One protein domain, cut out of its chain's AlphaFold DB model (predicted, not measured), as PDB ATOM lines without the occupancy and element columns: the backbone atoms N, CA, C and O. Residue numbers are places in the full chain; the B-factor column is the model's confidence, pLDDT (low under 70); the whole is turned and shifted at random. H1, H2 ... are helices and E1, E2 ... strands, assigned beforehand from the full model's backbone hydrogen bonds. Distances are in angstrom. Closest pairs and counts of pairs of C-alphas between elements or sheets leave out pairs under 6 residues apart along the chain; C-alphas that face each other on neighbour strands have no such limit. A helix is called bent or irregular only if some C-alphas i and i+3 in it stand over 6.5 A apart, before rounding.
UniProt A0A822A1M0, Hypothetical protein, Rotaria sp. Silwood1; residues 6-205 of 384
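AT A GLANCE: This is residues 6 to 205 of the 384 residues of the protein "Hypothetical protein" of Rotaria sp. Silwood1 (UniProt A0A822A1M0). A strongly twisted five-stranded sheet forms a wall through this domain, with H2, H3 and H4 packed over it and H5 at its E5 edge. H1 only grazes the sheet, and H6 lies off to one side at the end of a long link. The 200 printed residues hold six named helices and five named strands, in the order H1 E1 E2 H2 E3 H3 E4 H4 E5 H5 H6; the mixed sheet runs E2 E1 E3 E4 E5. The class is mixed, helices and strands, with under half of the residues in named elements. The whole is compact, with a radius of gyration of the C-alphas of 16.5 A and spans of 44 by 41 by 34 A.

IN THESE COORDINATES: Find C-alpha 6 at (59.475, 109.225, 183.856), where H1, residues 6 to 13, begins. E1, residues 18 to 25, runs 22.6 A, and E2 is residues 31 to 34. Next come H2, residues 68 to 77, and E3, residues 83 to 89, 18.9 A long. H3, residues 97 to 112, spans 21.2 A, with a kink of 31 degrees near residue 106. E4, residues 121 to 126, leads to H4, residues 129 to 142, 19.6 A long and irregular: C-alphas 130 and 133 are 7.9 A apart. E5 is residues 151 to 155 and H5 residues 162 to 169. H6, residues 191 to 203, ends at C-alpha 203, (42.415, 101.105, 149.414).

HOW THE PARTS SIT: Look first at the hairpin E1 and E2, antiparallel, with N 24 and O 33 2.8 A apart. E1 and E3 are parallel, N 21 to O 85 2.9 A; E3 and E4 are parallel, N 86 to O 123 2.8 A; E4 and E5 are parallel, N 124 to O 152 2.8 A. E3, H3, E4 and E4, H4, E5 are strand-helix-strand units, parallel neighbour strands joined through a helix, with right-handed crossovers. The sheet and H2, H3, H4 and H5 on one face of it make two layers. H4 is over E4 and E5 at a height over the sheet of 8.0 A. H3 and H4 touch at a steep tilt of 40 degrees, the closest C-alphas being Gly 102 and Ala 138, 4.1 A. H3 touches H2 with residues 109 to 112 alone, C-alphas of Ala 69 and Asn 112 5.6 A apart. H4 and H5 only just touch, with 3 pairs of C-alphas within 8 A, the closest Glu 136 and Leu 169, 7.2 A. H6 touches no helix and is not on the sheet. In H1, H2 and H6 every O i to N i+4 pair is within hydrogen-bond range; H3 has 10 of 12, H4 7 of 10, H5 3 of 4.

THE WHOLE: The C-alphas farthest apart, Pro 62 and Gln 204, are 45.6 A apart. The printed part has no cut; the long links are E2 to H2 and H5 to H6. The mean pLDDT of the printed part is 85.4, with 36 residues under 70, among them residues 180 to 195 and 197 to 205.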
ATOM      1  N   THR A   6      58.440 110.263 183.964       88.12
ATOM      2  CA  THR A   6      59.475 109.225 183.856       88.12
ATOM      3  C   THR A   6      59.257 108.339 182.629       88.12
ATOM      4  O   THR A   6      60.202 108.106 181.875       88.12
ATOM      5  N   ALA A   7      58.025 107.875 182.399       89.25
ATOM      6  CA  ALA A   7      57.692 107.044 181.247       89.25
ATOM      7  C   ALA A   7      57.821 107.806 179.921       89.25
ATOM      8  O   ALA A   7      58.415 107.282 178.981       89.25
ATOM      9  N   VAL A   8      57.342 109.054 179.865       91.75
ATOM     10  CA  VAL A   8      57.492 109.940 178.698       91.75
ATOM     11  C   VAL A   8      58.966 110.159 178.374       91.75
ATOM     12  O   VAL A   8      59.384 109.930 177.243       91.75
ATOM     13  N   ASN A   9      59.775 110.550 179.362       90.81
ATOM     14  CA  ASN A   9      61.198 110.820 179.153       90.81
ATOM     15  C   ASN A   9      61.949 109.562 178.699       90.81
ATOM     16  O   ASN A   9      62.793 109.637 177.805       90.81
ATOM     17  N   TRP A  10      61.622 108.400 179.275       91.00
ATOM     18  CA  TRP A  10      62.172 107.128 178.821       91.00
ATOM     19  C   TRP A  10      61.767 106.846 177.372       91.00
ATOM     20  O   TRP A  10      62.647 106.635 176.545       91.00
ATOM     21  N   ALA A  11      60.481 106.931 177.026       91.12
ATOM     22  CA  ALA A  11      59.997 106.653 175.674       91.12
ATOM     23  C   ALA A  11      60.647 107.580 174.635       91.12
ATOM     24  O   ALA A  11      61.135 107.115 173.605       91.12
ATOM     25  N   VAL A  12      60.747 108.877 174.935       93.69
ATOM     26  CA  VAL A  12      61.446 109.857 174.090       93.69
ATOM     27  C   VAL A  12      62.928 109.504 173.934       93.69
ATOM     28  O   VAL A  12      63.454 109.574 172.824       93.69
ATOM     29  N   SER A  13      63.601 109.055 175.002       92.94
ATOM     30  CA  SER A  13      64.999 108.594 174.925       92.94
ATOM     31  C   SER A  13      65.180 107.354 174.043       92.94
ATOM     32  O   SER A  13      66.255 107.152 173.486       92.94
ATOM     33  N   GLN A  14      64.119 106.555 173.887       92.81
ATOM     34  CA  GLN A  14      64.068 105.416 172.971       92.81
ATOM     35  C   GLN A  14      63.614 105.811 171.553       92.81
ATOM     36  O   GLN A  14      63.440 104.944 170.699       92.81
ATOM     37  N   GLY A  15      63.430 107.106 171.274       92.12
ATOM     38  CA  GLY A  15      63.066 107.610 169.950       92.12
ATOM     39  C   GLY A  15      61.563 107.720 169.688       92.12
ATOM     40  O   GLY A  15      61.174 107.912 168.536       92.12
ATOM     41  N   ALA A  16      60.710 107.619 170.714       91.81
ATOM     42  CA  ALA A  16      59.276 107.833 170.540       91.81
ATOM     43  C   ALA A  16      58.983 109.257 170.034       91.81
ATOM     44  O   ALA A  16      59.455 110.252 170.590       91.81
ATOM     45  N   ASN A  17      58.157 109.341 168.991       95.19
ATOM     46  CA  ASN A  17      57.629 110.585 168.428       95.19
ATOM     47  C   ASN A  17      56.115 110.745 168.659       95.19
ATOM     48  O   ASN A  17      55.518 111.721 168.208       95.19
ATOM     49  N   ALA A  18      55.504 109.788 169.353       94.56
ATOM     50  CA  ALA A  18      54.112 109.802 169.751       94.56
ATOM     51  C   ALA A  18      53.991 109.280 171.182       94.56
ATOM     52  O   ALA A  18      54.711 108.357 171.565       94.56
ATOM     53  N   ILE A  19      53.092 109.877 171.958       93.88
ATOM     54  CA  ILE A  19      52.828 109.505 173.347       93.88
ATOM     55  C   ILE A  19      51.326 109.336 173.523       93.88
ATOM     56  O   ILE A  19      50.560 110.186 173.083       93.88
ATOM     57  N   GLU A  20      50.931 108.254 174.180       92.44
ATOM     58  CA  GLU A  20      49.561 108.005 174.615       92.44
ATOM     59  C   GLU A  20      49.487 108.135 176.142       92.44
ATOM     60  O   GLU A  20      50.419 107.718 176.848       92.44
ATOM     61  N   CYS A  21      48.417 108.756 176.638       91.12
ATOM     62  CA  CYS A  21      48.120 108.804 178.061       91.12
ATOM     63  C   CYS A  21      46.651 108.560 178.375       91.12
ATOM     64  O   CYS A  21      45.762 108.989 177.638       91.12
ATOM     65  N   ASP A  22      46.440 108.075 179.587       92.50
ATOM     66  CA  ASP A  22      45.138 107.874 180.186       92.50
ATOM     67  C   ASP A  22      44.760 109.062 181.076       92.50
ATOM     68  O   ASP A  22      45.496 109.398 182.006       92.50
ATOM     69  N   ILE A  23      43.619 109.706 180.820       94.06
ATOM     70  CA  ILE A  23      43.166 110.884 181.572       94.06
ATOM     71  C   ILE A  23      41.792 110.675 182.207       94.06
ATOM     72  O   ILE A  23      40.833 110.273 181.552       94.06
ATOM     73  N   HIS A  24      41.682 111.002 183.491       95.00
ATOM     74  CA  HIS A  24      40.446 110.954 184.264       95.00
ATOM     75  C   HIS A  24      39.887 112.353 184.545       95.00
ATOM     76  O   HIS A  24      40.629 113.336 184.687       95.00
ATOM     77  N   PHE A  25      38.565 112.411 184.717       96.38
ATOM     78  CA  PHE A  25      37.796 113.634 184.939       96.38
ATOM     79  C   PHE A  25      37.037 113.581 186.265       96.38
ATOM     80  O   PHE A  25      36.541 112.528 186.661       96.38
ATOM     81  N   ASP A  26      36.975 114.713 186.965       94.94
ATOM     82  CA  ASP A  26      36.197 114.834 188.194       94.94
ATOM     83  C   ASP A  26      34.705 115.077 187.894       94.94
ATOM     84  O   ASP A  26      34.292 115.220 186.742       94.94
ATOM     85  N   ASN A  27      33.880 115.174 188.941       92.56
ATOM     86  CA  ASN A  27      32.431 115.390 188.810       92.56
ATOM     87  C   ASN A  27      32.055 116.736 188.155       92.56
ATOM     88  O   ASN A  27      30.893 116.949 187.816       92.56
ATOM     89  N   SER A  28      33.003 117.666 188.005       93.50
ATOM     90  CA  SER A  28      32.798 118.919 187.272       93.50
ATOM     91  C   SER A  28      33.178 118.811 185.791       93.50
ATOM     92  O   SER A  28      32.957 119.756 185.036       93.50
ATOM     93  N   GLY A  29      33.721 117.668 185.363       93.62
ATOM     94  CA  GLY A  29      34.271 117.456 184.028       93.62
ATOM     95  C   GLY A  29      35.694 117.999 183.873       93.62
ATOM     96  O   GLY A  29      36.169 118.167 182.755       93.62
ATOM     97  N   LYS A  30      36.405 118.302 184.963       96.62
ATOM     98  CA  LYS A  30      37.777 118.806 184.868       96.62
ATOM     99  C   LYS A  30      38.774 117.644 184.850       96.62
ATOM    100  O   LYS A  30      38.656 116.749 185.690       96.62
ATOM    101  N   PRO A  31      39.798 117.667 183.973       97.25
ATOM    102  CA  PRO A  31      40.914 116.738 184.079       97.25
ATOM    103  C   PRO A  31      41.579 116.826 185.457       97.25
ATOM    104  O   PRO A  31      42.005 117.911 185.865       97.25
ATOM    105  N   PHE A  32      41.699 115.701 186.167       95.25
ATOM    106  CA  PHE A  32      42.262 115.700 187.527       95.25
ATOM    107  C   PHE A  32      43.378 114.680 187.763       95.25
ATOM    108  O   PHE A  32      44.172 114.869 188.686       95.25
ATOM    109  N   LEU A  33      43.469 113.629 186.945       94.25
ATOM    110  CA  LEU A  33      44.434 112.552 187.148       94.25
ATOM    111  C   LEU A  33      44.840 111.922 185.818       94.25
ATOM    112  O   LEU A  33      43.984 111.619 184.992       94.25
ATOM    113  N   ILE A  34      46.141 111.712 185.641       92.56
ATOM    114  CA  ILE A  34      46.697 110.850 184.597       92.56
ATOM    115  C   ILE A  34      46.980 109.490 185.233       92.56
ATOM    116  O   ILE A  34      47.815 109.418 186.134       92.56
ATOM    117  N   GLU A  35      46.253 108.452 184.831       89.19
ATOM    118  CA  GLU A  35      46.371 107.081 185.347       89.19
ATOM    119  C   GLU A  35      45.608 106.119 184.424       89.19
ATOM    120  O   GLU A  35      44.528 106.454 183.961       89.19
ATOM    121  N   HIS A  36      46.131 104.911 184.186       84.25
ATOM    122  CA  HIS A  36      45.400 103.882 183.431       84.25
ATOM    123  C   HIS A  36      44.372 103.149 184.304       84.25
ATOM    124  O   HIS A  36      43.221 102.957 183.921       84.25
ATOM    125  N   GLY A  37      44.811 102.691 185.484       77.12
ATOM    126  CA  GLY A  37      44.031 101.853 186.393       77.12
ATOM    127  C   GLY A  37      44.461 100.374 186.404       77.12
ATOM    128  O   GLY A  37      45.511  99.998 185.867       77.12
ATOM    129  N   PRO A  38      43.682  99.499 187.067       68.06
ATOM    130  CA  PRO A  38      44.056  98.108 187.289       68.06
ATOM    131  C   PRO A  38      43.911  97.248 186.024       68.06
ATOM    132  O   PRO A  38      42.816  97.050 185.518       68.06
ATOM    133  N   GLY A  39      45.014  96.626 185.596       72.38
ATOM    134  CA  GLY A  39      45.046  95.777 184.398       72.38
ATOM    135  C   GLY A  39      45.643  96.540 183.231       72.38
ATOM    136  O   GLY A  39      45.114  97.566 182.838       72.38
ATOM    137  N   CYS A  40      46.798  96.087 182.748       77.81
ATOM    138  CA  CYS A  40      47.559  96.797 181.733       77.81
ATOM    139  C   CYS A  40      48.612  95.891 181.088       77.81
ATOM    140  O   CYS A  40      48.898  94.797 181.595       77.81
ATOM    141  N   ASP A  41      49.260  96.411 180.047       77.06
ATOM    142  CA  ASP A  41      50.249  95.680 179.253       77.06
ATOM    143  C   ASP A  41      51.479  95.208 180.049       77.06
ATOM    144  O   ASP A  41      52.075  94.174 179.746       77.06
ATOM    145  N   CYS A  42      51.814  95.881 181.153       79.88
ATOM    146  CA  CYS A  42      52.930  95.485 182.017       79.88
ATOM    147  C   CYS A  42      52.746  94.126 182.704       79.88
ATOM    148  O   CYS A  42      53.707  93.587 183.243       79.88
ATOM    149  N   ARG A  43      51.536  93.553 182.682       78.69
ATOM    150  CA  ARG A  43      51.279  92.200 183.199       78.69
ATOM    151  C   ARG A  43      51.746  91.091 182.258       78.69
ATOM    152  O   ARG A  43      51.960  89.976 182.724       78.69
ATOM    153  N   CYS A  44      51.869  91.376 180.964       79.38
ATOM    154  CA  CYS A  44      52.310  90.410 179.956       79.38
ATOM    155  C   CYS A  44      53.632  90.805 179.281       79.38
ATOM    156  O   CYS A  44      54.144  90.053 178.453       79.38
ATOM    157  N   ALA A  45      54.186  91.972 179.623       78.69
ATOM    158  CA  ALA A  45      55.462  92.432 179.107       78.69
ATOM    159  C   ALA A  45      56.598  91.477 179.521       78.69
ATOM    160  O   ALA A  45      56.684  91.038 180.668       78.69
ATOM    161  N   THR A  46      57.467  91.137 178.566       78.50
ATOM    162  CA  THR A  46      58.642  90.287 178.791       78.50
ATOM    163  C   THR A  46      59.898  90.989 178.280       78.50
ATOM    164  O   THR A  46      59.841  91.760 177.323       78.50
ATOM    165  N   GLY A  47      61.042  90.714 178.911       80.88
ATOM    166  CA  GLY A  47      62.304  91.393 178.607       80.88
ATOM    167  C   GLY A  47      62.470  92.715 179.363       80.88
ATOM    168  O   GLY A  47      61.813  92.936 180.375       80.88
ATOM    169  N   ASN A  48      63.399  93.556 178.898       79.31
ATOM    170  CA  ASN A  48      63.713  94.852 179.520       79.31
ATOM    171  C   ASN A  48      63.572  96.048 178.557       79.31
ATOM    172  O   ASN A  48      63.747  97.192 178.973       79.31
ATOM    173  N   ASP A  49      63.228  95.808 177.293       81.00
ATOM    174  CA  ASP A  49      63.188  96.839 176.246       81.00
ATOM    175  C   ASP A  49      61.780  97.444 176.108       81.00
ATOM    176  O   ASP A  49      61.225  97.563 175.018       81.00
ATOM    177  N   HIS A  50      61.157  97.784 177.239       83.75
ATOM    178  CA  HIS A  50      59.797  98.321 177.279       83.75
ATOM    179  C   HIS A  50      59.576  99.280 178.455       83.75
ATOM    180  O   HIS A  50      60.185  99.158 179.522       83.75
ATOM    181  N   VAL A  51      58.605 100.184 178.304       83.88
ATOM    182  CA  VAL A  51      58.321 101.258 179.275       83.88
ATOM    183  C   VAL A  51      57.984 100.741 180.677       83.88
ATOM    184  O   VAL A  51      58.263 101.406 181.671       83.88
ATOM    185  N   CYS A  52      57.464  99.515 180.795       83.44
ATOM    186  CA  CYS A  52      57.112  98.938 182.091       83.44
ATOM    187  C   CYS A  52      58.300  98.807 183.058       83.44
ATOM    188  O   CYS A  52      58.084  98.848 184.267       83.44
ATOM    189  N   VAL A  53      59.546  98.754 182.565       83.00
ATOM    190  CA  VAL A  53      60.741  98.703 183.424       83.00
ATOM    191  C   VAL A  53      60.862  99.966 184.278       83.00
ATOM    192  O   VAL A  53      61.117  99.880 185.478       83.00
ATOM    193  N   VAL A  54      60.617 101.144 183.693       84.19
ATOM    194  CA  VAL A  54      60.676 102.418 184.430       84.19
ATOM    195  C   VAL A  54      59.418 102.689 185.257       84.19
ATOM    196  O   VAL A  54      59.439 103.532 186.150       84.19
ATOM    197  N   LEU A  55      58.350 101.928 185.009       78.81
ATOM    198  CA  LEU A  55      57.125 101.904 185.810       78.81
ATOM    199  C   LEU A  55      57.165 100.844 186.927       78.81
ATOM    200  O   LEU A  55      56.145 100.586 187.565       78.81
ATOM    201  N   GLN A  56      58.319 100.205 187.162       78.81
ATOM    202  CA  GLN A  56      58.491  99.129 188.150       78.81
ATOM    203  C   GLN A  56      57.526  97.946 187.939       78.81
ATOM    204  O   GLN A  56      57.112  97.290 188.893       78.81
ATOM    205  N   ASN A  57      57.150  97.683 186.683       73.44
ATOM    206  CA  ASN A  57      56.150  96.693 186.276       73.44
ATOM    207  C   ASN A  57      54.774  96.881 186.945       73.44
ATOM    208  O   ASN A  57      54.007  95.928 187.088       73.44
ATOM    209  N   GLN A  58      54.441  98.112 187.345       73.56
ATOM    210  CA  GLN A  58      53.140  98.457 187.910       73.56
ATOM    211  C   GLN A  58      52.296  99.246 186.905       73.56
ATOM    212  O   GLN A  58      52.777 100.177 186.268       73.56
ATOM    213  N   CYS A  59      51.009  98.907 186.817       70.69
ATOM    214  CA  CYS A  59      50.035  99.616 185.974       70.69
ATOM    215  C   CYS A  59      49.652 101.003 186.523       70.69
ATOM    216  O   CYS A  59      49.348 101.910 185.759       70.69
ATOM    217  N   SER A  60      49.696 101.146 187.850       64.69
ATOM    218  CA  SER A  60      49.267 102.326 188.619       64.69
ATOM    219  C   SER A  60      50.297 102.698 189.692       64.69
ATOM    220  O   SER A  60      49.946 103.118 190.793       64.69
ATOM    221  N   GLY A  61      51.584 102.443 189.435       60.19
ATOM    222  CA  GLY A  61      52.618 102.671 190.444       60.19
ATOM    223  C   GLY A  61      52.723 104.136 190.891       60.19
ATOM    224  O   GLY A  61      52.173 105.025 190.241       60.19
ATOM    225  N   PRO A  62      53.467 104.438 191.973       57.84
ATOM    226  CA  PRO A  62      53.652 105.807 192.481       57.84
ATOM    227  C   PRO A  62      54.166 106.796 191.426       57.84
ATOM    228  O   PRO A  62      53.972 108.000 191.549       57.84
ATOM    229  N   SER A  63      54.818 106.275 190.386       62.41
ATOM    230  CA  SER A  63      55.311 107.004 189.221       62.41
ATOM    231  C   SER A  63      54.406 106.853 187.994       62.41
ATOM    232  O   SER A  63      54.928 106.890 186.893       62.41
ATOM    233  N   ALA A  64      53.105 106.598 188.144       64.19
ATOM    234  CA  ALA A  64      52.118 106.475 187.056       64.19
ATOM    235  C   ALA A  64      50.832 107.278 187.334       64.19
ATOM    236  O   ALA A  64      49.826 107.095 186.652       64.19
ATOM    237  N   ARG A  65      50.874 108.126 188.369       81.12
ATOM    238  CA  ARG A  65      49.819 109.054 188.770       81.12
ATOM    239  C   ARG A  65      50.369 110.465 188.685       81.12
ATOM    240  O   ARG A  65      51.246 110.818 189.469       81.12
ATOM    241  N   GLU A  66      49.854 111.266 187.767       86.31
ATOM    242  CA  GLU A  66      50.299 112.651 187.589       86.31
ATOM    243  C   GLU A  66      49.128 113.629 187.595       86.31
ATOM    244  O   GLU A  66      47.995 113.293 187.243       86.31
ATOM    245  N   ASN A  67      49.423 114.879 187.955       92.69
ATOM    246  CA  ASN A  67      48.502 115.979 187.709       92.69
ATOM    247  C   ASN A  67      48.516 116.310 186.199       92.69
ATOM    248  O   ASN A  67      49.601 116.556 185.655       92.69
ATOM    249  N   PRO A  68      47.353 116.367 185.521       95.62
ATOM    250  CA  PRO A  68      47.289 116.574 184.076       95.62
ATOM    251  C   PRO A  68      47.997 117.831 183.563       95.62
ATOM    252  O   PRO A  68      48.620 117.782 182.507       95.62
ATOM    253  N   ALA A  69      47.947 118.945 184.302       96.88
ATOM    254  CA  ALA A  69      48.545 120.202 183.848       96.88
ATOM    255  C   ALA A  69      50.080 120.111 183.715       96.88
ATOM    256  O   ALA A  69      50.578 120.228 182.595       96.88
ATOM    257  N   PRO A  70      50.862 119.862 184.787       96.12
ATOM    258  CA  PRO A  70      52.316 119.746 184.669       96.12
ATOM    259  C   PRO A  70      52.752 118.582 183.765       96.12
ATOM    260  O   PRO A  70      53.791 118.684 183.115       96.12
ATOM    261  N   TYR A  71      51.957 117.511 183.672       95.69
ATOM    262  CA  TYR A  71      52.212 116.411 182.744       95.69
ATOM    263  C   TYR A  71      52.131 116.863 181.271       95.69
ATOM    264  O   TYR A  71      53.091 116.692 180.518       95.69
ATOM    265  N   MET A  72      51.047 117.538 180.868       97.12
ATOM    266  CA  MET A  72      50.912 118.094 179.512       97.12
ATOM    267  C   MET A  72      51.989 119.142 179.202       97.12
ATOM    268  O   MET A  72      52.513 119.188 178.090       97.12
ATOM    269  N   GLN A  73      52.382 119.945 180.193       97.38
ATOM    270  CA  GLN A  73      53.461 120.920 180.038       97.38
ATOM    271  C   GLN A  73      54.825 120.253 179.812       97.38
ATOM    272  O   GLN A  73      55.655 120.805 179.089       97.38
ATOM    273  N   ASN A  74      55.082 119.081 180.409       95.81
ATOM    274  CA  ASN A  74      56.280 118.300 180.104       95.81
ATOM    275  C   ASN A  74      56.245 117.807 178.652       95.81
ATOM    276  O   ASN A  74      57.213 118.018 177.929       95.81
ATOM    277  N   ILE A  75      55.115 117.251 178.198       96.88
ATOM    278  CA  ILE A  75      54.928 116.815 176.802       96.88
ATOM    279  C   ILE A  75      55.173 117.969 175.828       96.88
ATOM    280  O   ILE A  75      55.920 117.810 174.866       96.88
ATOM    281  N   ALA A  76      54.618 119.151 176.103       97.69
ATOM    282  CA  ALA A  76      54.782 120.334 175.259       97.69
ATOM    283  C   ALA A  76      56.252 120.735 175.038       97.69
ATOM    284  O   ALA A  76      56.594 121.285 173.991       97.69
ATOM    285  N   ARG A  77      57.126 120.453 176.014       95.69
ATOM    286  CA  ARG A  77      58.563 120.769 175.961       95.69
ATOM    287  C   ARG A  77      59.383 119.732 175.195       95.69
ATOM    288  O   ARG A  77      60.522 120.027 174.833       95.69
ATOM    289  N   GLN A  78      58.832 118.549 174.928       95.88
ATOM    290  CA  GLN A  78      59.506 117.506 174.161       95.88
ATOM    291  C   GLN A  78      59.348 117.784 172.662       95.88
ATOM    292  O   GLN A  78      58.339 117.450 172.044       95.88
ATOM    293  N   SER A  79      60.365 118.389 172.047       93.38
ATOM    294  CA  SER A  79      60.324 118.784 170.630       93.38
ATOM    295  C   SER A  79      60.214 117.615 169.642       93.38
ATOM    296  O   SER A  79      59.869 117.842 168.483       93.38
ATOM    297  N   SER A  80      60.505 116.386 170.079       95.38
ATOM    298  CA  SER A  80      60.395 115.166 169.272       95.38
ATOM    299  C   SER A  80      58.979 114.590 169.212       95.38
ATOM    300  O   SER A  80      58.709 113.774 168.331       95.38
ATOM    301  N   ILE A  81      58.076 114.984 170.118       97.38
ATOM    302  CA  ILE A  81      56.703 114.472 170.136       97.38
ATOM    303  C   ILE A  81      55.882 115.222 169.083       97.38
ATOM    304  O   ILE A  81      55.598 116.413 169.210       97.38
ATOM    305  N   ALA A  82      55.499 114.504 168.031       97.62
ATOM    306  CA  ALA A  82      54.656 114.991 166.947       97.62
ATOM    307  C   ALA A  82      53.173 114.642 167.144       97.62
ATOM    308  O   ALA A  82      52.316 115.293 166.542       97.62
ATOM    309  N   LEU A  83      52.869 113.635 167.969       97.56
ATOM    310  CA  LEU A  83      51.510 113.179 168.240       97.56
ATOM    311  C   LEU A  83      51.296 112.915 169.734       97.56
ATOM    312  O   LEU A  83      52.086 112.226 170.374       97.56
ATOM    313  N   TYR A  84      50.189 113.422 170.267       97.56
ATOM    314  CA  TYR A  84      49.748 113.167 171.629       97.56
ATOM    315  C   TYR A  84      48.349 112.557 171.596       97.56
ATOM    316  O   TYR A  84      47.401 113.185 171.135       97.56
ATOM    317  N   PHE A  85      48.235 111.311 172.024       95.88
ATOM    318  CA  PHE A  85      46.992 110.558 172.048       95.88
ATOM    319  C   PHE A  85      46.439 110.562 173.472       95.88
ATOM    320  O   PHE A  85      47.136 110.201 174.417       95.88
ATOM    321  N   VAL A  86      45.196 110.994 173.623       95.88
ATOM    322  CA  VAL A  86      44.500 111.114 174.900       95.88
ATOM    323  C   VAL A  86      43.436 110.023 174.967       95.88
ATOM    324  O   VAL A  86      42.369 110.174 174.373       95.88
ATOM    325  N   ASP A  87      43.744 108.947 175.689       93.44
ATOM    326  CA  ASP A  87      42.790 107.918 176.105       93.44
ATOM    327  C   ASP A  87      41.981 108.467 177.286       93.44
ATOM    328  O   ASP A  87      42.458 108.604 178.418       93.44
ATOM    329  N   SER A  88      40.748 108.882 177.006       95.44
ATOM    330  CA  SER A  88      39.885 109.476 178.023       95.44
ATOM    331  C   SER A  88      39.178 108.379 178.807       95.44
ATOM    332  O   SER A  88      38.281 107.708 178.292       95.44
ATOM    333  N   LYS A  89      39.529 108.244 180.089       93.12
ATOM    334  CA  LYS A  89      38.907 107.315 181.038       93.12
ATOM    335  C   LYS A  89      37.563 107.850 181.521       93.12
ATOM    336  O   LYS A  89      37.412 108.286 182.664       93.12
ATOM    337  N   VAL A  90      36.599 107.827 180.608       94.44
ATOM    338  CA  VAL A  90      35.203 108.207 180.825       94.44
ATOM    339  C   VAL A  90      34.294 106.982 180.817       94.44
ATOM    340  O   VAL A  90      34.607 105.969 180.197       94.44
ATOM    341  N   ASP A  91      33.159 107.081 181.505       91.94
ATOM    342  CA  ASP A  91      32.188 105.995 181.654       91.94
ATOM    343  C   ASP A  91      30.759 106.514 181.451       91.94
ATOM    344  O   ASP A  91      30.452 107.654 181.804       91.94
ATOM    345  N   ALA A  92      29.863 105.685 180.912       89.50
ATOM    346  CA  ALA A  92      28.475 106.073 180.647       89.50
ATOM    347  C   ALA A  92      27.716 106.516 181.917       89.50
ATOM    348  O   ALA A  92      26.830 107.367 181.848       89.50
ATOM    349  N   SER A  93      28.092 106.003 183.095       92.00
ATOM    350  CA  SER A  93      27.523 106.412 184.387       92.00
ATOM    351  C   SER A  93      27.818 107.866 184.768       92.00
ATOM    352  O   SER A  93      27.175 108.402 185.670       92.00
ATOM    353  N   MET A  94      28.746 108.534 184.075       91.50
ATOM    354  CA  MET A  94      29.038 109.955 184.275       91.50
ATOM    355  C   MET A  94      27.894 110.878 183.820       91.50
ATOM    356  O   MET A  94      27.861 112.043 184.237       91.50
ATOM    357  N   GLY A  95      26.967 110.386 182.987       89.56
ATOM    358  CA  GLY A  95      25.805 111.136 182.498       89.56
ATOM    359  C   GLY A  95      26.194 112.489 181.895       89.56
ATOM    360  O   GLY A  95      27.144 112.583 181.121       89.56
ATOM    361  N   GLU A  96      25.534 113.566 182.331       85.12
ATOM    362  CA  GLU A  96      25.807 114.942 181.876       85.12
ATOM    363  C   GLU A  96      27.269 115.400 182.060       85.12
ATOM    364  O   GLU A  96      27.714 116.374 181.445       85.12
ATOM    365  N   THR A  97      28.038 114.726 182.920       94.12
ATOM    366  CA  THR A  97      29.459 115.038 183.123       94.12
ATOM    367  C   THR A  97      30.297 114.678 181.893       94.12
ATOM    368  O   THR A  97      31.325 115.315 181.686       94.12
ATOM    369  N   LEU A  98      29.860 113.741 181.038       93.19
ATOM    370  CA  LEU A  98      30.546 113.409 179.778       93.19
ATOM    371  C   LEU A  98      30.694 114.637 178.879       93.19
ATOM    372  O   LEU A  98      31.797 114.953 178.431       93.19
ATOM    373  N   VAL A  99      29.598 115.371 178.677       90.12
ATOM    374  CA  VAL A  99      29.575 116.578 177.841       90.12
ATOM    375  C   VAL A  99      30.478 117.661 178.435       90.12
ATOM    376  O   VAL A  99      31.281 118.265 177.720       90.12
ATOM    377  N   LYS A 100      30.408 117.872 179.758       93.06
ATOM    378  CA  LYS A 100      31.274 118.826 180.477       93.06
ATOM    379  C   LYS A 100      32.752 118.455 180.342       93.06
ATOM    380  O   LYS A 100      33.574 119.328 180.078       93.06
ATOM    381  N   ALA A 101      33.074 117.170 180.477       97.81
ATOM    382  CA  ALA A 101      34.428 116.648 180.364       97.81
ATOM    383  C   ALA A 101      35.007 116.827 178.958       97.81
ATOM    384  O   ALA A 101      36.128 117.319 178.814       97.81
ATOM    385  N   GLY A 102      34.235 116.489 177.923       97.50
ATOM    386  CA  GLY A 102      34.661 116.639 176.533       97.50
ATOM    387  C   GLY A 102      34.885 118.102 176.166       97.50
ATOM    388  O   GLY A 102      35.969 118.482 175.718       97.50
ATOM    389  N   ALA A 103      33.890 118.951 176.435       95.88
ATOM    390  CA  ALA A 103      33.972 120.376 176.137       95.88
ATOM    391  C   ALA A 103      35.075 121.088 176.944       95.88
ATOM    392  O   ALA A 103      35.752 121.971 176.416       95.88
ATOM    393  N   GLY A 104      35.272 120.700 178.207       97.44
ATOM    394  CA  GLY A 104      36.267 121.280 179.110       97.44
ATOM    395  C   GLY A 104      37.710 120.865 178.818       97.44
ATOM    396  O   GLY A 104      38.632 121.623 179.132       97.44
ATOM    397  N   LEU A 105      37.935 119.709 178.180       98.56
ATOM    398  CA  LEU A 105      39.285 119.251 177.842       98.56
ATOM    399  C   LEU A 105      39.982 120.197 176.852       98.56
ATOM    400  O   LEU A 105      41.163 120.497 177.020       98.56
ATOM    401  N   ILE A 106      39.265 120.701 175.847       98.56
ATOM    402  CA  ILE A 106      39.840 121.557 174.798       98.56
ATOM    403  C   ILE A 106      40.498 122.831 175.355       98.56
ATOM    404  O   ILE A 106      41.695 123.017 175.117       98.56
ATOM    405  N   PRO A 107      39.802 123.711 176.107       98.44
ATOM    406  CA  PRO A 107      40.440 124.900 176.669       98.44
ATOM    407  C   PRO A 107      41.562 124.542 177.654       98.44
ATOM    408  O   PRO A 107      42.572 125.240 177.704       98.44
ATOM    409  N   PHE A 108      41.434 123.429 178.385       98.62
ATOM    410  CA  PHE A 108      42.490 122.951 179.276       98.62
ATOM    411  C   PHE A 108      43.776 122.589 178.514       98.62
ATOM    412  O   PHE A 108      44.868 122.962 178.946       98.62
ATOM    413  N   MET A 109      43.664 121.900 177.372       98.56
ATOM    414  CA  MET A 109      44.799 121.561 176.506       98.56
ATOM    415  C   MET A 109      45.349 122.784 175.769       98.56
ATOM    416  O   MET A 109      46.565 122.932 175.638       98.56
ATOM    417  N   ASP A 110      44.489 123.698 175.325       98.62
ATOM    418  CA  ASP A 110      44.935 124.957 174.731       98.62
ATOM    419  C   ASP A 110      45.811 125.759 175.699       98.62
ATOM    420  O   ASP A 110      46.836 126.300 175.285       98.62
ATOM    421  N   GLU A 111      45.460 125.783 176.984       98.50
ATOM    422  CA  GLU A 111      46.243 126.444 178.026       98.50
ATOM    423  C   GLU A 111      47.516 125.663 178.392       98.50
ATOM    424  O   GLU A 111      48.611 126.225 178.382       98.50
ATOM    425  N   ASN A 112      47.395 124.369 178.706       98.50
ATOM    426  CA  ASN A 112      48.457 123.605 179.370       98.50
ATOM    427  C   ASN A 112      49.363 122.809 178.422       98.50
ATOM    428  O   ASN A 112      50.461 122.424 178.817       98.50
ATOM    429  N   LEU A 113      48.941 122.587 177.177       98.50
ATOM    430  CA  LEU A 113      49.728 121.894 176.157       98.50
ATOM    431  C   LEU A 113      50.172 122.872 175.063       98.50
ATOM    432  O   LEU A 113      51.364 123.148 174.904       98.50
ATOM    433  N   PHE A 114      49.222 123.442 174.318       98.56
ATOM    434  CA  PHE A 114      49.549 124.335 173.203       98.56
ATOM    435  C   PHE A 114      50.112 125.677 173.681       98.56
ATOM    436  O   PHE A 114      51.076 126.173 173.092       98.56
ATOM    437  N   GLY A 115      49.591 126.226 174.783       98.25
ATOM    438  CA  GLY A 115      50.118 127.427 175.437       98.25
ATOM    439  C   GLY A 115      51.564 127.276 175.916       98.25
ATOM    440  O   GLY A 115      52.296 128.262 175.994       98.25
ATOM    441  N   TYR A 116      52.014 126.037 176.133       98.19
ATOM    442  CA  TYR A 116      53.390 125.696 176.506       98.19
ATOM    443  C   TYR A 116      54.277 125.311 175.316       98.19
ATOM    444  O   TYR A 116      55.417 124.887 175.501       98.19
ATOM    445  N   GLY A 117      53.794 125.519 174.089       97.62
ATOM    446  CA  GLY A 117      54.605 125.435 172.878       97.62
ATOM    447  C   GLY A 117      54.536 124.103 172.139       97.62
ATOM    448  O   GLY A 117      55.328 123.909 171.215       97.62
ATOM    449  N   TYR A 118      53.594 123.216 172.479       98.44
ATOM    450  CA  TYR A 118      53.380 121.990 171.713       98.44
ATOM    451  C   TYR A 118      53.035 122.307 170.248       98.44
ATOM    452  O   TYR A 118      52.198 123.164 169.945       98.44
ATOM    453  N   LYS A 119      53.709 121.625 169.314       97.00
ATOM    454  CA  LYS A 119      53.559 121.869 167.868       97.00
ATOM    455  C   LYS A 119      52.861 120.740 167.121       97.00
ATOM    456  O   LYS A 119      52.432 120.974 165.992       97.00
ATOM    457  N   GLY A 120      52.766 119.567 167.741       97.50
ATOM    458  CA  GLY A 120      52.213 118.361 167.144       97.50
ATOM    459  C   GLY A 120      50.688 118.343 167.070       97.50
ATOM    460  O   GLY A 120      50.008 119.346 167.300       97.50
ATOM    461  N   GLN A 121      50.168 117.171 166.732       98.38
ATOM    462  CA  GLN A 121      48.743 116.865 166.681       98.38
ATOM    463  C   GLN A 121      48.293 116.193 167.978       98.38
ATOM    464  O   GLN A 121      49.106 115.625 168.717       98.38
ATOM    465  N   VAL A 122      46.996 116.272 168.243       98.44
ATOM    466  CA  VAL A 122      46.328 115.630 169.369       98.44
ATOM    467  C   VAL A 122      45.233 114.723 168.830       98.44
ATOM    468  O   VAL A 122      44.439 115.172 168.008       98.44
ATOM    469  N   ILE A 123      45.165 113.482 169.305       97.50
ATOM    470  CA  ILE A 123      43.996 112.613 169.127       97.50
ATOM    471  C   ILE A 123      43.289 112.509 170.475       97.50
ATOM    472  O   ILE A 123      43.936 112.199 171.469       97.50
ATOM    473  N   ILE A 124      41.987 112.772 170.508       97.50
ATOM    474  CA  ILE A 124      41.127 112.589 171.677       97.50
ATOM    475  C   ILE A 124      40.243 111.374 171.409       97.50
ATOM    476  O   ILE A 124      39.511 111.348 170.415       97.50
ATOM    477  N   SER A 125      40.314 110.377 172.286       94.62
ATOM    478  CA  SER A 125      39.486 109.178 172.212       94.62
ATOM    479  C   SER A 125      38.664 108.972 173.479       94.62
ATOM    480  O   SER A 125      39.007 109.470 174.552       94.62
ATOM    481  N   SER A 126      37.580 108.212 173.343       92.69
ATOM    482  CA  SER A 126      36.931 107.493 174.443       92.69
ATOM    483  C   SER A 126      36.912 105.994 174.136       92.69
ATOM    484  O   SER A 126      37.187 105.583 173.004       92.69
ATOM    485  N   ALA A 127      36.581 105.170 175.131       86.25
ATOM    486  CA  ALA A 127      36.618 103.718 174.980       86.25
ATOM    487  C   ALA A 127      35.584 103.194 173.968       86.25
ATOM    488  O   ALA A 127      35.927 102.385 173.116       86.25
ATOM    489  N   SER A 128      34.331 103.652 174.025       88.00
ATOM    490  CA  SER A 128      33.236 103.036 173.261       88.00
ATOM    491  C   SER A 128      32.125 104.016 172.876       88.00
ATOM    492  O   SER A 128      32.052 105.144 173.374       88.00
ATOM    493  N   PHE A 129      31.200 103.569 172.027       87.62
ATOM    494  CA  PHE A 129      30.040 104.337 171.583       87.62
ATOM    495  C   PHE A 129      29.114 104.771 172.716       87.62
ATOM    496  O   PHE A 129      28.446 105.791 172.569       87.62
ATOM    497  N   SER A 130      29.086 104.060 173.848       87.81
ATOM    498  CA  SER A 130      28.280 104.473 175.008       87.81
ATOM    499  C   SER A 130      28.786 105.759 175.664       87.81
ATOM    500  O   SER A 130      28.069 106.369 176.449       87.81
ATOM    501  N   THR A 131      30.006 106.189 175.334       93.12
ATOM    502  CA  THR A 131      30.614 107.434 175.818       93.12
ATOM    503  C   THR A 131      30.848 108.437 174.690       93.12
ATOM    504  O   THR A 131      31.574 109.410 174.874       93.12
ATOM    505  N   PHE A 132      30.238 108.236 173.515       89.56
ATOM    506  CA  PHE A 132      30.499 109.068 172.338       89.56
ATOM    507  C   PHE A 132      30.158 110.553 172.548       89.56
ATOM    508  O   PHE A 132      30.829 111.411 171.982       89.56
ATOM    509  N   GLU A 133      29.189 110.877 173.408       88.88
ATOM    510  CA  GLU A 133      28.829 112.264 173.754       88.88
ATOM    511  C   GLU A 133      30.023 113.082 174.274       88.88
ATOM    512  O   GLU A 133      30.118 114.282 174.020       88.88
ATOM    513  N   TYR A 134      30.979 112.435 174.949       96.81
ATOM    514  CA  TYR A 134      32.240 113.060 175.347       96.81
ATOM    515  C   TYR A 134      33.061 113.500 174.124       96.81
ATOM    516  O   TYR A 134      33.514 114.645 174.045       96.81
ATOM    517  N   VAL A 135      33.236 112.597 173.154       95.94
ATOM    518  CA  VAL A 135      34.004 112.851 171.926       95.94
ATOM    519  C   VAL A 135      33.300 113.904 171.072       95.94
ATOM    520  O   VAL A 135      33.954 114.813 170.561       95.94
ATOM    521  N   GLU A 136      31.968 113.830 170.969       91.44
ATOM    522  CA  GLU A 136      31.151 114.827 170.278       91.44
ATOM    523  C   GLU A 136      31.338 116.220 170.896       91.44
ATOM    524  O   GLU A 136      31.662 117.176 170.186       91.44
ATOM    525  N   ALA A 137      31.224 116.334 172.221       92.62
ATOM    526  CA  ALA A 137      31.392 117.598 172.933       92.62
ATOM    527  C   ALA A 137      32.805 118.183 172.768       92.62
ATOM    528  O   ALA A 137      32.952 119.385 172.525       92.62
ATOM    529  N   ALA A 138      33.845 117.345 172.840       98.12
ATOM    530  CA  ALA A 138      35.225 117.767 172.602       98.12
ATOM    531  C   ALA A 138      35.428 118.273 171.165       98.12
ATOM    532  O   ALA A 138      36.029 119.327 170.948       98.12
ATOM    533  N   ALA A 139      34.881 117.569 170.175       95.19
ATOM    534  CA  ALA A 139      34.978 117.955 168.772       95.19
ATOM    535  C   ALA A 139      34.219 119.250 168.453       95.19
ATOM    536  O   ALA A 139      34.721 120.081 167.691       95.19
ATOM    537  N   ILE A 140      33.056 119.476 169.070       88.69
ATOM    538  CA  ILE A 140      32.326 120.747 168.974       88.69
ATOM    539  C   ILE A 140      33.142 121.880 169.606       88.69
ATOM    540  O   ILE A 140      33.352 122.909 168.960       88.69
ATOM    541  N   ALA A 141      33.658 121.692 170.825       94.94
ATOM    542  CA  ALA A 141      34.455 122.706 171.519       94.94
ATOM    543  C   ALA A 141      35.747 123.060 170.762       94.94
ATOM    544  O   ALA A 141      36.132 124.230 170.689       94.94
ATOM    545  N   ALA A 142      36.386 122.078 170.119       97.50
ATOM    546  CA  ALA A 142      37.597 122.282 169.329       97.50
ATOM    547  C   ALA A 142      37.404 123.245 168.153       97.50
ATOM    548  O   ALA A 142      38.366 123.908 167.769       97.50
ATOM    549  N   LYS A 143      36.181 123.406 167.623       93.12
ATOM    550  CA  LYS A 143      35.888 124.371 166.546       93.12
ATOM    551  C   LYS A 143      36.198 125.816 166.954       93.12
ATOM    552  O   LYS A 143      36.567 126.617 166.098       93.12
ATOM    553  N   ALA A 144      36.080 126.145 168.242       93.19
ATOM    554  CA  ALA A 144      36.387 127.473 168.776       93.19
ATOM    555  C   ALA A 144      37.878 127.668 169.118       93.19
ATOM    556  O   ALA A 144      38.316 128.791 169.380       93.19
ATOM    557  N   SER A 145      38.672 126.595 169.117       97.50
ATOM    558  CA  SER A 145      40.098 126.654 169.428       97.50
ATOM    559  C   SER A 145      40.902 127.260 168.277       97.50
ATOM    560  O   SER A 145      40.711 126.935 167.104       97.50
ATOM    561  N   ARG A 146      41.932 128.052 168.604       97.06
ATOM    562  CA  ARG A 146      42.958 128.466 167.622       97.06
ATOM    563  C   ARG A 146      43.752 127.279 167.063       97.06
ATOM    564  O   ARG A 146      44.409 127.408 166.035       97.06
ATOM    565  N   ASN A 147      43.689 126.138 167.743       97.81
ATOM    566  CA  ASN A 147      44.346 124.891 167.387       97.81
ATOM    567  C   ASN A 147      43.374 123.875 166.772       97.81
ATOM    568  O   ASN A 147      43.746 122.711 166.671       97.81
ATOM    569  N   ALA A 148      42.173 124.282 166.336       94.62
ATOM    570  CA  ALA A 148      41.131 123.388 165.808       94.62
ATOM    571  C   ALA A 148      41.663 122.330 164.821       94.62
ATOM    572  O   ALA A 148      41.351 121.151 164.937       94.62
ATOM    573  N   GLN A 149      42.541 122.736 163.898       93.94
ATOM    574  CA  GLN A 149      43.144 121.873 162.868       93.94
ATOM    575  C   GLN A 149      44.146 120.832 163.406       93.94
ATOM    576  O   GLN A 149      44.678 120.030 162.643       93.94
ATOM    577  N   ARG A 150      44.457 120.868 164.704       97.44
ATOM    578  CA  ARG A 150      45.403 119.964 165.369       97.44
ATOM    579  C   ARG A 150      44.726 118.966 166.299       97.44
ATOM    580  O   ARG A 150      45.418 118.071 166.772       97.44
ATOM    581  N   TYR A 151      43.422 119.095 166.532       98.44
ATOM    582  CA  TYR A 151      42.636 118.120 167.283       98.44
ATOM    583  C   TYR A 151      41.958 117.145 166.332       98.44
ATOM    584  O   TYR A 151      41.238 117.568 165.428       98.44
ATOM    585  N   PHE A 152      42.176 115.860 166.576       97.31
ATOM    586  CA  PHE A 152      41.571 114.726 165.899       97.31
ATOM    587  C   PHE A 152      40.795 113.881 166.908       97.31
ATOM    588  O   PHE A 152      41.102 113.899 168.097       97.31
ATOM    589  N   PHE A 153      39.796 113.140 166.438       95.38
ATOM    590  CA  PHE A 153      38.831 112.468 167.309       95.38
ATOM    591  C   PHE A 153      38.615 111.017 166.885       95.38
ATOM    592  O   PHE A 153      38.647 110.720 165.687       95.38
ATOM    593  N   THR A 154      38.427 110.123 167.859       92.38
ATOM    594  CA  THR A 154      38.179 108.692 167.621       92.38
ATOM    595  C   THR A 154      37.457 107.998 168.786       92.38
ATOM    596  O   THR A 154      37.188 108.611 169.817       92.38
ATOM    597  N   THR A 155      37.154 106.710 168.622       88.69
ATOM    598  CA  THR A 155      36.680 105.797 169.673       88.69
ATOM    599  C   THR A 155      37.516 104.517 169.592       88.69
ATOM    600  O   THR A 155      37.685 103.980 168.500       88.69
ATOM    601  N   ASP A 156      38.087 104.073 170.713       76.44
ATOM    602  CA  ASP A 156      39.265 103.188 170.730       76.44
ATOM    603  C   ASP A 156      38.983 101.701 171.033       76.44
ATOM    604  O   ASP A 156      39.908 100.907 171.051       76.44
ATOM    605  N   GLN A 157      37.744 101.253 171.261       76.00
ATOM    606  CA  GLN A 157      37.452  99.827 171.547       76.00
ATOM    607  C   GLN A 157      36.279  99.261 170.746       76.00
ATOM    608  O   GLN A 157      35.635  98.300 171.150       76.00
ATOM    609  N   GLU A 158      36.031  99.820 169.568       77.88
ATOM    610  CA  GLU A 158      34.969  99.360 168.664       77.88
ATOM    611  C   GLU A 158      35.478  98.319 167.655       77.88
ATOM    612  O   GLU A 158      34.928  98.152 166.568       77.88
ATOM    613  N   GLU A 159      36.555  97.611 168.011       73.81
ATOM    614  CA  GLU A 159      37.188  96.569 167.198       73.81
ATOM    615  C   GLU A 159      37.432  97.030 165.746       73.81
ATOM    616  O   GLU A 159      38.000  98.096 165.516       73.81
ATOM    617  N   ASN A 160      36.977  96.242 164.760       69.69
ATOM    618  CA  ASN A 160      37.044  96.525 163.326       69.69
ATOM    619  C   ASN A 160      35.852  97.364 162.801       69.69
ATOM    620  O   ASN A 160      35.646  97.445 161.590       69.69
ATOM    621  N   ASN A 161      35.037  97.968 163.679       73.19
ATOM    622  CA  ASN A 161      33.838  98.725 163.297       73.19
ATOM    623  C   ASN A 161      34.165 100.152 162.822       73.19
ATOM    624  O   ASN A 161      33.715 101.149 163.391       73.19
ATOM    625  N   TYR A 162      34.948 100.239 161.746       73.50
ATOM    626  CA  TYR A 162      35.293 101.493 161.078       73.50
ATOM    627  C   TYR A 162      34.052 102.337 160.768       73.50
ATOM    628  O   TYR A 162      33.995 103.518 161.113       73.50
ATOM    629  N   GLU A 163      33.049 101.713 160.144       66.94
ATOM    630  CA  GLU A 163      31.827 102.386 159.714       66.94
ATOM    631  C   GLU A 163      31.106 103.007 160.914       66.94
ATOM    632  O   GLU A 163      30.803 104.194 160.903       66.94
ATOM    633  N   GLY A 164      30.924 102.268 162.010       73.44
ATOM    634  CA  GLY A 164      30.265 102.783 163.208       73.44
ATOM    635  C   GLY A 164      30.979 103.973 163.861       73.44
ATOM    636  O   GLY A 164      30.298 104.898 164.317       73.44
ATOM    637  N   VAL A 165      32.319 103.955 163.909       79.12
ATOM    638  CA  VAL A 165      33.135 105.045 164.482       79.12
ATOM    639  C   VAL A 165      33.042 106.280 163.605       79.12
ATOM    640  O   VAL A 165      32.733 107.375 164.081       79.12
ATOM    641  N   MET A 166      33.255 106.106 162.305       76.12
ATOM    642  CA  MET A 166      33.251 107.229 161.389       76.12
ATOM    643  C   MET A 166      31.857 107.840 161.242       76.12
ATOM    644  O   MET A 166      31.739 109.059 161.348       76.12
ATOM    645  N   ASN A 167      30.797 107.028 161.151       65.69
ATOM    646  CA  ASN A 167      29.401 107.482 161.081       65.69
ATOM    647  C   ASN A 167      29.028 108.455 162.202       65.69
ATOM    648  O   ASN A 167      28.244 109.378 161.983       65.69
ATOM    649  N   ARG A 168      29.607 108.269 163.391       77.12
ATOM    650  CA  ARG A 168      29.390 109.146 164.543       77.12
ATOM    651  C   ARG A 168      30.263 110.395 164.520       77.12
ATOM    652  O   ARG A 168      29.798 111.463 164.895       77.12
ATOM    653  N   LEU A 169      31.516 110.292 164.078       79.38
ATOM    654  CA  LEU A 169      32.450 111.426 164.034       79.38
ATOM    655  C   LEU A 169      32.171 112.398 162.891       79.38
ATOM    656  O   LEU A 169      32.428 113.598 163.006       79.38
ATOM    657  N   TYR A 170      31.681 111.882 161.771       68.50
ATOM    658  CA  TYR A 170      31.516 112.650 160.555       68.50
ATOM    659  C   TYR A 170      30.595 113.882 160.674       68.50
ATOM    660  O   TYR A 170      31.006 114.927 160.165       68.50
ATOM    661  N   PRO A 171      29.417 113.839 161.342       60.47
ATOM    662  CA  PRO A 171      28.593 115.036 161.541       60.47
ATOM    663  C   PRO A 171      29.285 116.090 162.418       60.47
ATOM    664  O   PRO A 171      28.915 117.261 162.421       60.47
ATOM    665  N   VAL A 172      30.299 115.684 163.187       71.19
ATOM    666  CA  VAL A 172      30.881 116.517 164.235       71.19
ATOM    667  C   VAL A 172      32.137 117.244 163.755       71.19
ATOM    668  O   VAL A 172      32.288 118.441 164.016       71.19
ATOM    669  N   THR A 173      33.042 116.559 163.050       79.31
ATOM    670  CA  THR A 173      34.374 117.084 162.701       79.31
ATOM    671  C   THR A 173      34.959 116.439 161.450       79.31
ATOM    672  O   THR A 173      34.705 115.269 161.189       79.31
ATOM    673  N   ASN A 174      35.795 117.181 160.708       77.56
ATOM    674  CA  ASN A 174      36.618 116.658 159.606       77.56
ATOM    675  C   ASN A 174      37.958 116.059 160.055       77.56
ATOM    676  O   ASN A 174      38.617 115.375 159.277       77.56
ATOM    677  N   ASN A 175      38.342 116.265 161.314       86.62
ATOM    678  CA  ASN A 175      39.589 115.747 161.865       86.62
ATOM    679  C   ASN A 175      39.319 114.419 162.570       86.62
ATOM    680  O   ASN A 175      39.113 114.357 163.781       86.62
ATOM    681  N   ARG A 176      39.258 113.351 161.785       86.62
ATOM    682  CA  ARG A 176      38.780 112.041 162.230       86.62
ATOM    683  C   ARG A 176      39.890 111.020 162.109       86.62
ATOM    684  O   ARG A 176      40.654 111.042 161.145       86.62
ATOM    685  N   VAL A 177      39.969 110.127 163.081       85.38
ATOM    686  CA  VAL A 177      40.886 108.989 163.068       85.38
ATOM    687  C   VAL A 177      40.088 107.748 163.431       85.38
ATOM    688  O   VAL A 177      39.079 107.823 164.130       85.38
ATOM    689  N   TYR A 178      40.540 106.599 162.952       77.69
ATOM    690  CA  TYR A 178      40.013 105.307 163.350       77.69
ATOM    691  C   TYR A 178      41.132 104.480 163.987       77.69
ATOM    692  O   TYR A 178      42.210 104.341 163.403       77.69
ATOM    693  N   GLY A 179      40.873 103.987 165.198       73.06
ATOM    694  CA  GLY A 179      41.712 103.033 165.916       73.06
ATOM    695  C   GLY A 179      41.021 101.674 165.990       73.06
ATOM    696  O   GLY A 179      39.800 101.600 166.052       73.06
ATOM    697  N   THR A 180      41.800 100.592 165.970       69.44
ATOM    698  CA  THR A 180      41.273  99.218 166.052       69.44
ATOM    699  C   THR A 180      41.227  98.672 167.484       69.44
ATOM    700  O   THR A 180      40.865  97.513 167.671       69.44
ATOM    701  N   GLY A 181      41.687  99.437 168.484       66.88
ATOM    702  CA  GLY A 181      41.695  99.014 169.889       66.88
ATOM    703  C   GLY A 181      42.543  97.786 170.206       66.88
ATOM    704  O   GLY A 181      42.240  97.029 171.129       66.88
ATOM    705  N   ALA A 182      43.581  97.521 169.411       67.38
ATOM    706  CA  ALA A 182      44.401  96.329 169.584       67.38
ATOM    707  C   ALA A 182      45.227  96.418 170.882       67.38
ATOM    708  O   ALA A 182      46.132  97.242 170.986       67.38
ATOM    709  N   SER A 183      44.945  95.543 171.852       68.88
ATOM    710  CA  SER A 183      45.749  95.421 173.079       68.88
ATOM    711  C   SER A 183      47.098  94.751 172.804       68.88
ATOM    712  O   SER A 183      47.176  93.793 172.033       68.88
ATOM    713  N   SER A 184      48.156  95.190 173.495       65.56
ATOM    714  CA  SER A 184      49.469  94.536 173.421       65.56
ATOM    715  C   SER A 184      49.493  93.175 174.131       65.56
ATOM    716  O   SER A 184      50.325  92.328 173.801       65.56
ATOM    717  N   CYS A 185      48.585  92.929 175.086       66.12
ATOM    718  CA  CYS A 185      48.416  91.626 175.729       66.12
ATOM    719  C   CYS A 185      47.407  90.755 174.968       66.12
ATOM    720  O   CYS A 185      46.252  90.628 175.368       66.12
ATOM    721  N   GLY A 186      47.838  90.101 173.888       62.66
ATOM    722  CA  GLY A 186      46.993  89.135 173.183       62.66
ATOM    723  C   GLY A 186      47.600  88.601 171.892       62.66
ATOM    724  O   GLY A 186      48.725  88.922 171.527       62.66
ATOM    725  N   THR A 187      46.817  87.814 171.155       56.03
ATOM    726  CA  THR A 187      47.087  87.425 169.756       56.03
ATOM    727  C   THR A 187      46.805  88.568 168.774       56.03
ATOM    728  O   THR A 187      46.620  88.325 167.579       56.03
ATOM    729  N   ALA A 188      46.747  89.806 169.279       53.66
ATOM    730  CA  ALA A 188      46.475  90.998 168.505       53.66
ATOM    731  C   ALA A 188      47.405  91.058 167.283       53.66
ATOM    732  O   ALA A 188      48.576  90.661 167.371       53.66
ATOM    733  N   PRO A 189      46.894  91.511 166.124       56.88
ATOM    734  CA  PRO A 189      47.716  91.661 164.939       56.88
ATOM    735  C   PRO A 189      48.949  92.485 165.305       56.88
ATOM    736  O   PRO A 189      48.836  93.536 165.933       56.88
ATOM    737  N   SER A 190      50.134  91.996 164.925       65.06
ATOM    738  CA  SER A 190      51.372  92.762 165.094       65.06
ATOM    739  C   SER A 190      51.179  94.199 164.597       65.06
ATOM    740  O   SER A 190      50.389  94.428 163.679       65.06
ATOM    741  N   TYR A 191      51.940  95.155 165.130       63.19
ATOM    742  CA  TYR A 191      51.951  96.546 164.656       63.19
ATOM    743  C   TYR A 191      51.886  96.665 163.116       63.19
ATOM    744  O   TYR A 191      51.085  97.415 162.562       63.19
ATOM    745  N   TYR A 192      52.656  95.835 162.404       69.00
ATOM    746  CA  TYR A 192      52.667  95.788 160.939       69.00
ATOM    747  C   TYR A 192      51.387  95.221 160.313       69.00
ATOM    748  O   TYR A 192      50.977  95.666 159.240       69.00
ATOM    749  N   ALA A 193      50.743  94.251 160.958       67.75
ATOM    750  CA  ALA A 193      49.459  93.719 160.517       67.75
ATOM    751  C   ALA A 193      48.334  94.753 160.698       67.75
ATOM    752  O   ALA A 193      47.528  94.910 159.784       67.75
ATOM    753  N   ALA A 194      48.336  95.526 161.791       65.69
ATOM    754  CA  ALA A 194      47.404  96.641 161.978       65.69
ATOM    755  C   ALA A 194      47.594  97.735 160.907       65.69
ATOM    756  O   ALA A 194      46.625  98.170 160.287       65.69
ATOM    757  N   ILE A 195      48.844  98.106 160.588       67.94
ATOM    758  CA  ILE A 195      49.139  99.025 159.469       67.94
ATOM    759  C   ILE A 195      48.639  98.457 158.140       67.94
ATOM    760  O   ILE A 195      48.048  99.178 157.336       67.94
ATOM    761  N   THR A 196      48.876  97.169 157.890       70.69
ATOM    762  CA  THR A 196      48.458  96.516 156.643       70.69
ATOM    763  C   THR A 196      46.939  96.543 156.494       70.69
ATOM    764  O   THR A 196      46.451  96.879 155.415       70.69
ATOM    765  N   ALA A 197      46.202  96.265 157.573       67.00
ATOM    766  CA  ALA A 197      44.747  96.366 157.608       67.00
ATOM    767  C   ALA A 197      44.276  97.804 157.342       67.00
ATOM    768  O   ALA A 197      43.471  98.013 156.440       67.00
ATOM    769  N   ALA A 198      44.854  98.807 158.012       65.12
ATOM    770  CA  ALA A 198      44.504 100.215 157.793       65.12
ATOM    771  C   ALA A 198      44.767 100.682 156.345       65.12
ATOM    772  O   ALA A 198      43.967 101.408 155.749       65.12
ATOM    773  N   VAL A 199      45.875 100.244 155.732       67.44
ATOM    774  CA  VAL A 199      46.181 100.529 154.319       67.44
ATOM    775  C   VAL A 199      45.203  99.818 153.384       67.44
ATOM    776  O   VAL A 199      44.783 100.405 152.384       67.44
ATOM    777  N   ALA A 200      44.853  98.564 153.673       66.31
ATOM    778  CA  ALA A 200      43.875  97.809 152.898       66.31
ATOM    779  C   ALA A 200      42.487  98.454 152.979       66.31
ATOM    780  O   ALA A 200      41.837  98.585 151.944       66.31
ATOM    781  N   GLY A 201      42.075  98.917 154.158       62.31
ATOM    782  CA  GLY A 201      40.826  99.644 154.354       62.31
ATOM    783  C   GLY A 201      40.782 100.939 153.552       62.31
ATOM    784  O   GLY A 201      39.888 101.155 152.732       62.31
ATOM    785  N   LYS A 202      41.849 101.747 153.629       59.78
ATOM    786  CA  LYS A 202      41.985 102.946 152.786       59.78
ATOM    787  C   LYS A 202      41.878 102.629 151.289       59.78
ATOM    788  O   LYS A 202      41.228 103.366 150.555       59.78
ATOM    789  N   LYS A 203      42.504 101.544 150.821       57.97
ATOM    790  CA  LYS A 203      42.415 101.105 149.414       57.97
ATOM    791  C   LYS A 203      41.014 100.628 149.023       57.97
ATOM    792  O   LYS A 203      40.650 100.760 147.860       57.97
ATOM    793  N   GLN A 204      40.255 100.091 149.972       57.50
ATOM    794  CA  GLN A 204      38.867  99.661 149.794       57.50
ATOM    795  C   GLN A 204      37.864 100.823 149.867       57.50
ATOM    796  O   GLN A 204      36.674 100.611 149.669       57.50
ATOM    797  N   GLY A 205      38.331 102.058 150.075       51.25
ATOM    798  CA  GLY A 205      37.464 103.234 150.148       51.25
ATOM    799  C   GLY A 205      36.898 103.496 151.542       51.25
ATOM    800  O   GLY A 205      36.072 104.393 151.689       51.25
TER     801      GLY A 205